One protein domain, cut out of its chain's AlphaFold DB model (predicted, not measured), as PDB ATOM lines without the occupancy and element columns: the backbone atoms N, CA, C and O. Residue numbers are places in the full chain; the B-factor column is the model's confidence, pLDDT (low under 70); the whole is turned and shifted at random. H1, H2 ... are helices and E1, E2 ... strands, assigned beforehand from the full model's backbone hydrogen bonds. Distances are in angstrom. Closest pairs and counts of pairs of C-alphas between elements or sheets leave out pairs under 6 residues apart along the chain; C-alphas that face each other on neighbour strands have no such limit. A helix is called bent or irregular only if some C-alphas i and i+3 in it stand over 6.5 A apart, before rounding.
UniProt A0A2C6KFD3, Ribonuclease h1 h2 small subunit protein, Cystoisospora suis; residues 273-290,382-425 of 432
ATOM      1  N   THR A 273     -28.262 -40.292  -5.214       67.31
ATOM      2  CA  THR A 273     -28.661 -39.050  -5.872       67.31
ATOM      3  C   THR A 273     -27.634 -37.969  -5.571       67.31
ATOM      4  O   THR A 273     -27.440 -37.583  -4.416       67.31
ATOM      5  N   VAL A 274     -26.976 -37.451  -6.610       73.62
ATOM      6  CA  VAL A 274     -26.141 -36.251  -6.482       73.62
ATOM      7  C   VAL A 274     -27.052 -35.053  -6.233       73.62
ATOM      8  O   VAL A 274     -27.948 -34.769  -7.026       73.62
ATOM      9  N   VAL A 275     -26.815 -34.349  -5.130       70.69
ATOM     10  CA  VAL A 275     -27.511 -33.111  -4.778       70.69
ATOM     11  C   VAL A 275     -26.543 -31.952  -4.996       70.69
ATOM     12  O   VAL A 275     -25.383 -32.007  -4.589       70.69
ATOM     13  N   GLU A 276     -27.012 -30.887  -5.639       71.88
ATOM     14  CA  GLU A 276     -26.258 -29.648  -5.817       71.88
ATOM     15  C   GLU A 276     -26.947 -28.518  -5.045       71.88
ATOM     16  O   GLU A 276     -28.172 -28.391  -5.083       71.88
ATOM     17  N   ALA A 277     -26.175 -27.691  -4.338       70.25
ATOM     18  CA  ALA A 277     -26.696 -26.564  -3.569       70.25
ATOM     19  C   ALA A 277     -25.783 -25.344  -3.712       70.25
ATOM     20  O   ALA A 277     -24.568 -25.442  -3.558       70.25
ATOM     21  N   LEU A 278     -26.362 -24.172  -3.982       63.25
ATOM     22  CA  LEU A 278     -25.613 -22.919  -4.076       63.25
ATOM     23  C   LEU A 278     -25.666 -22.180  -2.731       63.25
ATOM     24  O   LEU A 278     -26.651 -21.506  -2.432       63.25
ATOM     25  N   LEU A 279     -24.608 -22.286  -1.925       60.81
ATOM     26  CA  LEU A 279     -24.524 -21.660  -0.601       60.81
ATOM     27  C   LEU A 279     -23.487 -20.529  -0.609       60.81
ATOM     28  O   LEU A 279     -22.339 -20.731  -0.999       60.81
ATOM     29  N   HIS A 280     -23.893 -19.317  -0.214       71.81
ATOM     30  CA  HIS A 280     -23.055 -18.103  -0.254       71.81
ATOM     31  C   HIS A 280     -22.330 -17.878  -1.603       71.81
ATOM     32  O   HIS A 280     -21.189 -17.420  -1.646       71.81
ATOM     33  N   GLY A 281     -22.985 -18.226  -2.718       73.50
ATOM     34  CA  GLY A 281     -22.424 -18.101  -4.068       73.50
ATOM     35  C   GLY A 281     -21.411 -19.185  -4.463       73.50
ATOM     36  O   GLY A 281     -20.838 -19.089  -5.545       73.50
ATOM     37  N   ARG A 282     -21.195 -20.217  -3.634       64.88
ATOM     38  CA  ARG A 282     -20.377 -21.396  -3.962       64.88
ATOM     39  C   ARG A 282     -21.260 -22.599  -4.265       64.88
ATOM     40  O   ARG A 282     -22.247 -22.828  -3.568       64.88
ATOM     41  N   LEU A 283     -20.899 -23.361  -5.296       68.81
ATOM     42  CA  LEU A 283     -21.583 -24.603  -5.639       68.81
ATOM     43  C   LEU A 283     -21.055 -25.727  -4.743       68.81
ATOM     44  O   LEU A 283     -19.956 -26.240  -4.944       68.81
ATOM     45  N   MET A 284     -21.853 -26.102  -3.754       63.91
ATOM     46  CA  MET A 284     -21.650 -27.314  -2.978       63.91
ATOM     47  C   MET A 284     -22.198 -28.496  -3.774       63.91
ATOM     48  O   MET A 284     -23.263 -28.399  -4.394       63.91
ATOM     49  N   ARG A 285     -21.489 -29.624  -3.727       64.94
ATOM     50  CA  ARG A 285     -21.955 -30.903  -4.265       64.94
ATOM     51  C   ARG A 285     -21.964 -31.936  -3.158       64.94
ATOM     52  O   ARG A 285     -21.044 -31.989  -2.344       64.94
ATOM     53  N   GLY A 286     -23.025 -32.724  -3.112       67.75
ATOM     54  CA  GLY A 286     -23.217 -33.733  -2.089       67.75
ATOM     55  C   GLY A 286     -23.808 -35.000  -2.666       67.75
ATOM     56  O   GLY A 286     -24.416 -34.996  -3.736       67.75
ATOM     57  N   LEU A 287     -23.613 -36.097  -1.945       69.12
ATOM     58  CA  LEU A 287     -24.200 -37.383  -2.284       69.12
ATOM     59  C   LEU A 287     -25.281 -37.698  -1.251       69.12
ATOM     60  O   LEU A 287     -24.993 -37.836  -0.062       69.12
ATOM     61  N   CYS A 288     -26.529 -37.798  -1.705       65.94
ATOM     62  CA  CYS A 288     -27.611 -38.368  -0.919       65.94
ATOM     63  C   CYS A 288     -27.661 -39.867  -1.216       65.94
ATOM     64  O   CYS A 288     -28.030 -40.284  -2.317       65.94
ATOM     65  N   ILE A 289     -27.244 -40.673  -0.241       60.69
ATOM     66  CA  ILE A 289     -27.298 -42.130  -0.325       60.69
ATOM     67  C   ILE A 289     -28.601 -42.568   0.355       60.69
ATOM     68  O   ILE A 289     -28.688 -42.444   1.579       60.69
ATOM     69  N   PRO A 290     -29.618 -43.038  -0.391       48.44
ATOM     70  CA  PRO A 290     -30.820 -43.593   0.212       48.44
ATOM     71  C   PRO A 290     -30.455 -44.864   0.984       48.44
ATOM     72  O   PRO A 290     -29.859 -45.786   0.428       48.44
ATOM     73  N   LYS A 382     -22.801 -35.195  33.183       87.44
ATOM     74  CA  LYS A 382     -23.169 -34.830  31.813       87.44
ATOM     75  C   LYS A 382     -24.096 -35.904  31.270       87.44
ATOM     76  O   LYS A 382     -23.725 -37.074  31.225       87.44
ATOM     77  N   GLU A 383     -25.280 -35.495  30.848       88.75
ATOM     78  CA  GLU A 383     -26.298 -36.365  30.277       88.75
ATOM     79  C   GLU A 383     -26.340 -36.181  28.759       88.75
ATOM     80  O   GLU A 383     -26.295 -35.058  28.249       88.75
ATOM     81  N   VAL A 384     -26.398 -37.292  28.027       86.75
ATOM     82  CA  VAL A 384     -26.478 -37.294  26.563       86.75
ATOM     83  C   VAL A 384     -27.939 -37.483  26.177       86.75
ATOM     84  O   VAL A 384     -28.498 -38.559  26.372       86.75
ATOM     85  N   ILE A 385     -28.560 -36.434  25.640       84.81
ATOM     86  CA  ILE A 385     -29.982 -36.416  25.286       84.81
ATOM     87  C   ILE A 385     -30.115 -36.572  23.763       84.81
ATOM     88  O   ILE A 385     -29.560 -35.747  23.029       84.81
ATOM     89  N   PRO A 386     -30.839 -37.586  23.253       80.38
ATOM     90  CA  PRO A 386     -31.144 -37.687  21.830       80.38
ATOM     91  C   PRO A 386     -32.134 -36.588  21.419       80.38
ATOM     92  O   PRO A 386     -33.205 -36.447  22.004       80.38
ATOM     93  N   LEU A 387     -31.768 -35.812  20.401       81.81
ATOM     94  CA  LEU A 387     -32.597 -34.768  19.793       81.81
ATOM     95  C   LEU A 387     -33.451 -35.289  18.630       81.81
ATOM     96  O   LEU A 387     -34.472 -34.692  18.308       81.81
ATOM     97  N   GLY A 388     -33.028 -36.376  17.985       79.69
ATOM     98  CA  GLY A 388     -33.743 -36.975  16.861       79.69
ATOM     99  C   GLY A 388     -32.987 -38.151  16.253       79.69
ATOM    100  O   GLY A 388     -31.783 -38.314  16.471       79.69
ATOM    101  N   ALA A 389     -33.701 -38.969  15.483       82.56
ATOM    102  CA  ALA A 389     -33.124 -40.035  14.674       82.56
ATOM    103  C   ALA A 389     -32.970 -39.568  13.220       82.56
ATOM    104  O   ALA A 389     -33.822 -38.854  12.697       82.56
ATOM    105  N   LEU A 390     -31.896 -39.991  12.558       77.38
ATOM    106  CA  LEU A 390     -31.650 -39.742  11.143       77.38
ATOM    107  C   LEU A 390     -31.594 -41.074  10.399       77.38
ATOM    108  O   LEU A 390     -30.756 -41.931  10.684       77.38
ATOM    109  N   SER A 391     -32.483 -41.213   9.418       77.75
ATOM    110  CA  SER A 391     -32.485 -42.311   8.449       77.75
ATOM    111  C   SER A 391     -31.502 -42.083   7.298       77.75
ATOM    112  O   SER A 391     -31.215 -43.018   6.566       77.75
ATOM    113  N   HIS A 392     -30.997 -40.858   7.117       77.62
ATOM    114  CA  HIS A 392     -30.158 -40.464   5.985       77.62
ATOM    115  C   HIS A 392     -29.149 -39.386   6.399       77.62
ATOM    116  O   HIS A 392     -29.468 -38.504   7.197       77.62
ATOM    117  N   LEU A 393     -27.946 -39.420   5.817       80.38
ATOM    118  CA  LEU A 393     -26.911 -38.398   5.992       80.38
ATOM    119  C   LEU A 393     -26.502 -37.847   4.621       80.38
ATOM    120  O   LEU A 393     -26.048 -38.596   3.760       80.38
ATOM    121  N   CYS A 394     -26.637 -36.535   4.423       80.56
ATOM    122  CA  CYS A 394     -26.151 -35.861   3.219       80.56
ATOM    123  C   CYS A 394     -24.720 -35.364   3.453       80.56
ATOM    124  O   CYS A 394     -24.517 -34.392   4.182       80.56
ATOM    125  N   TYR A 395     -23.734 -36.015   2.834       84.00
ATOM    126  CA  TYR A 395     -22.342 -35.565   2.866       84.00
ATOM    127  C   TYR A 395     -22.069 -34.592   1.713       84.00
ATOM    128  O   TYR A 395     -22.442 -34.867   0.573       84.00
ATOM    129  N   TRP A 396     -21.422 -33.463   2.017       82.19
ATOM    130  CA  TRP A 396     -21.148 -32.368   1.084       82.19
ATOM    131  C   TRP A 396     -19.660 -32.028   1.057       82.19
ATOM    132  O   TRP A 396     -19.032 -31.880   2.106       82.19
ATOM    133  N   GLN A 397     -19.122 -31.807  -0.141       82.62
ATOM    134  CA  GLN A 397     -17.751 -31.354  -0.357       82.62
ATOM    135  C   GLN A 397     -17.762 -30.046  -1.165       82.62
ATOM    136  O   GLN A 397     -18.659 -29.796  -1.977       82.62
ATOM    137  N   GLN A 398     -16.795 -29.163  -0.901       87.25
ATOM    138  CA  GLN A 398     -16.657 -27.918  -1.658       87.25
ATOM    139  C   GLN A 398     -15.928 -28.211  -2.977       87.25
ATOM    140  O   GLN A 398     -14.860 -28.817  -2.957       87.25
ATOM    141  N   ASP A 399     -16.495 -27.766  -4.102       87.50
ATOM    142  CA  ASP A 399     -15.913 -27.810  -5.457       87.50
ATOM    143  C   ASP A 399     -15.577 -29.209  -6.039       87.50
ATOM    144  O   ASP A 399     -15.167 -29.310  -7.197       87.50
ATOM    145  N   ALA A 400     -15.816 -30.293  -5.295       82.44
ATOM    146  CA  ALA A 400     -15.598 -31.683  -5.704       82.44
ATOM    147  C   ALA A 400     -16.828 -32.564  -5.413       82.44
ATOM    148  O   ALA A 400     -17.699 -32.196  -4.627       82.44
ATOM    149  N   LEU A 401     -16.911 -33.721  -6.077       83.25
ATOM    150  CA  LEU A 401     -17.815 -34.798  -5.666       83.25
ATOM    151  C   LEU A 401     -17.107 -35.655  -4.608       83.25
ATOM    152  O   LEU A 401     -15.926 -35.940  -4.822       83.25
ATOM    153  N   PRO A 402     -17.819 -36.125  -3.564       85.31
ATOM    154  CA  PRO A 402     -17.288 -37.091  -2.610       85.31
ATOM    155  C   PRO A 402     -16.569 -38.263  -3.283       85.31
ATOM    156  O   PRO A 402     -17.127 -38.921  -4.167       85.31
ATOM    157  N   SER A 403     -15.340 -38.532  -2.854       87.25
ATOM    158  CA  SER A 403     -14.541 -39.671  -3.303       87.25
ATOM    159  C   SER A 403     -14.803 -40.884  -2.406       87.25
ATOM    160  O   SER A 403     -14.871 -40.717  -1.189       87.25
ATOM    161  N   PRO A 404     -14.841 -42.129  -2.927       85.38
ATOM    162  CA  PRO A 404     -14.864 -43.335  -2.086       85.38
ATOM    163  C   PRO A 404     -13.661 -43.437  -1.128       85.38
ATOM    164  O   PRO A 404     -13.704 -44.205  -0.172       85.38
ATOM    165  N   THR A 405     -12.597 -42.662  -1.367       90.56
ATOM    166  CA  THR A 405     -11.433 -42.543  -0.480       90.56
ATOM    167  C   THR A 405     -11.598 -41.508   0.638       90.56
ATOM    168  O   THR A 405     -10.668 -41.354   1.421       90.56
ATOM    169  N   ASP A 406     -12.708 -40.773   0.723       89.75
ATOM    170  CA  ASP A 406     -12.901 -39.754   1.763       89.75
ATOM    171  C   ASP A 406     -13.093 -40.399   3.146       89.75
ATOM    172  O   ASP A 406     -13.853 -41.361   3.291       89.75
ATOM    173  N   ASP A 407     -12.467 -39.825   4.181       89.81
ATOM    174  CA  ASP A 407     -12.489 -40.330   5.568       89.81
ATOM    175  C   ASP A 407     -13.903 -40.641   6.084       89.81
ATOM    176  O   ASP A 407     -14.108 -41.605   6.818       89.81
ATOM    177  N   VAL A 408     -14.900 -39.843   5.681       86.38
ATOM    178  CA  VAL A 408     -16.306 -40.049   6.060       86.38
ATOM    179  C   VAL A 408     -16.836 -41.363   5.487       86.38
ATOM    180  O   VAL A 408     -17.433 -42.145   6.222       86.38
ATOM    181  N   LEU A 409     -16.595 -41.646   4.204       84.69
ATOM    182  CA  LEU A 409     -17.055 -42.881   3.566       84.69
ATOM    183  C   LEU A 409     -16.271 -44.099   4.070       84.69
ATOM    184  O   LEU A 409     -16.879 -45.142   4.326       84.69
ATOM    185  N   GLN A 410     -14.964 -43.949   4.316       88.38
ATOM    186  CA  GLN A 410     -14.155 -44.981   4.973       88.38
ATOM    187  C   GLN A 410     -14.675 -45.304   6.384       88.38
ATOM    188  O   GLN A 410     -14.792 -46.474   6.740       88.38
ATOM    189  N   LEU A 411     -15.061 -44.295   7.175       87.56
ATOM    190  CA  LEU A 411     -15.634 -44.484   8.510       87.56
ATOM    191  C   LEU A 411     -16.994 -45.202   8.467       87.56
ATOM    192  O   LEU A 411     -17.241 -46.090   9.283       87.56
ATOM    193  N   LEU A 412     -17.865 -44.872   7.503       85.19
ATOM    194  CA  LEU A 412     -19.140 -45.583   7.319       85.19
ATOM    195  C   LEU A 412     -18.938 -47.051   6.901       85.19
ATOM    196  O   LEU A 412     -19.725 -47.915   7.298       85.19
ATOM    197  N   ALA A 413     -17.896 -47.348   6.121       83.88
ATOM    198  CA  ALA A 413     -17.508 -48.720   5.791       83.88
ATOM    199  C   ALA A 413     -16.911 -49.453   7.008       83.88
ATOM    200  O   ALA A 413     -17.284 -50.594   7.280       83.88
ATOM    201  N   PHE A 414     -16.061 -48.783   7.795       88.25
ATOM    202  CA  PHE A 414     -15.484 -49.331   9.024       88.25
ATOM    203  C   PHE A 414     -16.554 -49.703  10.056       88.25
ATOM    204  O   PHE A 414     -16.472 -50.780  10.635       88.25
ATOM    205  N   MET A 415     -17.590 -48.877  10.254       84.31
ATOM    206  CA  MET A 415     -18.691 -49.229  11.164       84.31
ATOM    207  C   MET A 415     -19.439 -50.495  10.725       84.31
ATOM    208  O   MET A 415     -19.836 -51.276  11.582       84.31
ATOM    209  N   ARG A 416     -19.568 -50.738   9.410       81.50
ATOM    210  CA  ARG A 416     -20.127 -51.989   8.862       81.50
ATOM    211  C   ARG A 416     -19.242 -53.198   9.151       81.50
ATOM    212  O   ARG A 416     -19.748 -54.238   9.569       81.50
ATOM    213  N   LEU A 417     -17.932 -53.053   8.954       83.62
ATOM    214  CA  LEU A 417     -16.965 -54.101   9.273       83.62
ATOM    215  C   LEU A 417     -16.963 -54.406  10.778       83.62
ATOM    216  O   LEU A 417     -16.993 -55.567  11.160       83.62
ATOM    217  N   ALA A 418     -16.995 -53.377  11.626       82.94
ATOM    218  CA  ALA A 418     -17.039 -53.530  13.076       82.94
ATOM    219  C   ALA A 418     -18.320 -54.233  13.551       82.94
ATOM    220  O   ALA A 418     -18.233 -55.085  14.430       82.94
ATOM    221  N   SER A 419     -19.489 -53.938  12.963       81.88
ATOM    222  CA  SER A 419     -20.715 -54.685  13.277       81.88
ATOM    223  C   SER A 419     -20.623 -56.152  12.858       81.88
ATOM    224  O   SER A 419     -20.980 -57.002  13.658       81.88
ATOM    225  N   ALA A 420     -20.079 -56.463  11.675       82.19
ATOM    226  CA  ALA A 420     -19.918 -57.850  11.222       82.19
ATOM    227  C   ALA A 420     -18.895 -58.641  12.064       82.19
ATOM    228  O   ALA A 420     -19.111 -59.803  12.371       82.19
ATOM    229  N   VAL A 421     -17.797 -58.005  12.488       82.81
ATOM    230  CA  VAL A 421     -16.768 -58.608  13.364       82.81
ATOM    231  C   VAL A 421     -17.281 -58.844  14.793       82.81
ATOM    232  O   VAL A 421     -16.735 -59.677  15.513       82.81
ATOM    233  N   HIS A 422     -18.306 -58.105  15.220       83.44
ATOM    234  CA  HIS A 422     -18.932 -58.243  16.535       83.44
ATOM    235  C   HIS A 422     -20.299 -58.938  16.495       83.44
ATOM    236  O   HIS A 422     -20.963 -59.003  17.533       83.44
ATOM    237  N   ASP A 423     -20.704 -59.489  15.347       81.56
ATOM    238  CA  ASP A 423     -21.882 -60.348  15.243       81.56
ATOM    239  C   ASP A 423     -21.540 -61.743  15.783       81.56
ATOM    240  O   ASP A 423     -21.316 -62.708  15.062       81.56
ATOM    241  N   TRP A 424     -21.426 -61.819  17.110       65.38
ATOM    242  CA  TRP A 424     -20.980 -63.006  17.845       65.38
ATOM    243  C   TRP A 424     -22.018 -64.148  17.841       65.38
ATOM    244  O   TRP A 424     -21.843 -65.161  18.516       65.38
ATOM    245  N   SER A 425     -23.115 -63.965  17.101       64.12
ATOM    246  CA  SER A 425     -24.259 -64.867  16.983       64.12
ATOM    247  C   SER A 425     -23.887 -66.232  16.394       64.12
ATOM    248  O   SER A 425     -24.456 -67.241  16.805       64.12
TER     249      SER A 425
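This is residues 273 to 290 and 382 to 425 of the 432 residues of the protein "Ribonuclease h1 h2 small subunit protein" of Cystoisospora suis (UniProt A0A2C6KFD3). A small, strongly twisted sheet of three strands makes one end of this model, and two arms stick out from the body: the bent strand E3, residues 382 to 390, and the far part of the one helix with the tail after it, residues 414 to 425. The sheet has the order E1 - E2 - E4, all antiparallel, with the hairpin of E1 and E2 at one edge. The printed part has 62 residues with four named strands and then one named helix, in the order E1 E2 E3 E4 H1, and its class is mixed, helices and strands. The whole is only just loose, close to extended, with a radius of gyration of the C-alphas of 15.6 A, and it is elongated, spanning 50 by 32 by 22 A.

Begin at E1, residues 273 to 279, and pass over a tight link to E2, residues 282 to 288; the two are a hairpin, antiparallel at 154 degrees. Their C-alphas 276 and 285 face each other at 4.7 A, and you will find N 275 and O 286 within hydrogen-bond range at 2.8 A. On the other side of E2 is E4, residues 394 to 398, antiparallel to it at 148 degrees. C-alphas 286 and 396 face each other at 4.0 A, and N 397 and O 285 are within hydrogen-bond range at 2.9 A. E1 and E4 are the edge strands. Look next at E3, residues 382 to 390, which bends by 51 degrees at residue 387; it pairs with no named strand and is apart from E1, E2 and E4. H1, residues 407 to 421, is not on the sheet, with 2 pairs of C-alphas within 10 A, and it is apart from E1, E2 and E3. In H1, 10 of 11 O i to N i+4 pairs are within hydrogen-bond range.

Find C-alpha 273 at (-28.661, -39.050, -5.872); from there E1 runs 18.6 A to residue 279. E2 then runs 18.7 A from residue 282 to 288. E3 begins at C-alpha 382, at (-23.169, -34.830, 31.813), and is 22.9 A long to residue 390. E4, residues 394 to 398, covers 13.3 A. H1 runs 20.3 A from residue 407 to C-alpha 421 at (-16.768, -58.608, 13.364).

The two C-alphas farthest apart are those of Gly 281 and Ser 425, at 51.3 A. Residues 291 to 381 are not printed, and C-alphas 290 and 382 are 33.7 A apart across that cut. Of the links printed whole, E3 to E4 is tight like E1 to E2, and E4 to H1 is short. The mean pLDDT of the printed part is 78.4; look for values under 70 at residues 273, 278 to 279, 282 to 290 and 424 to 425.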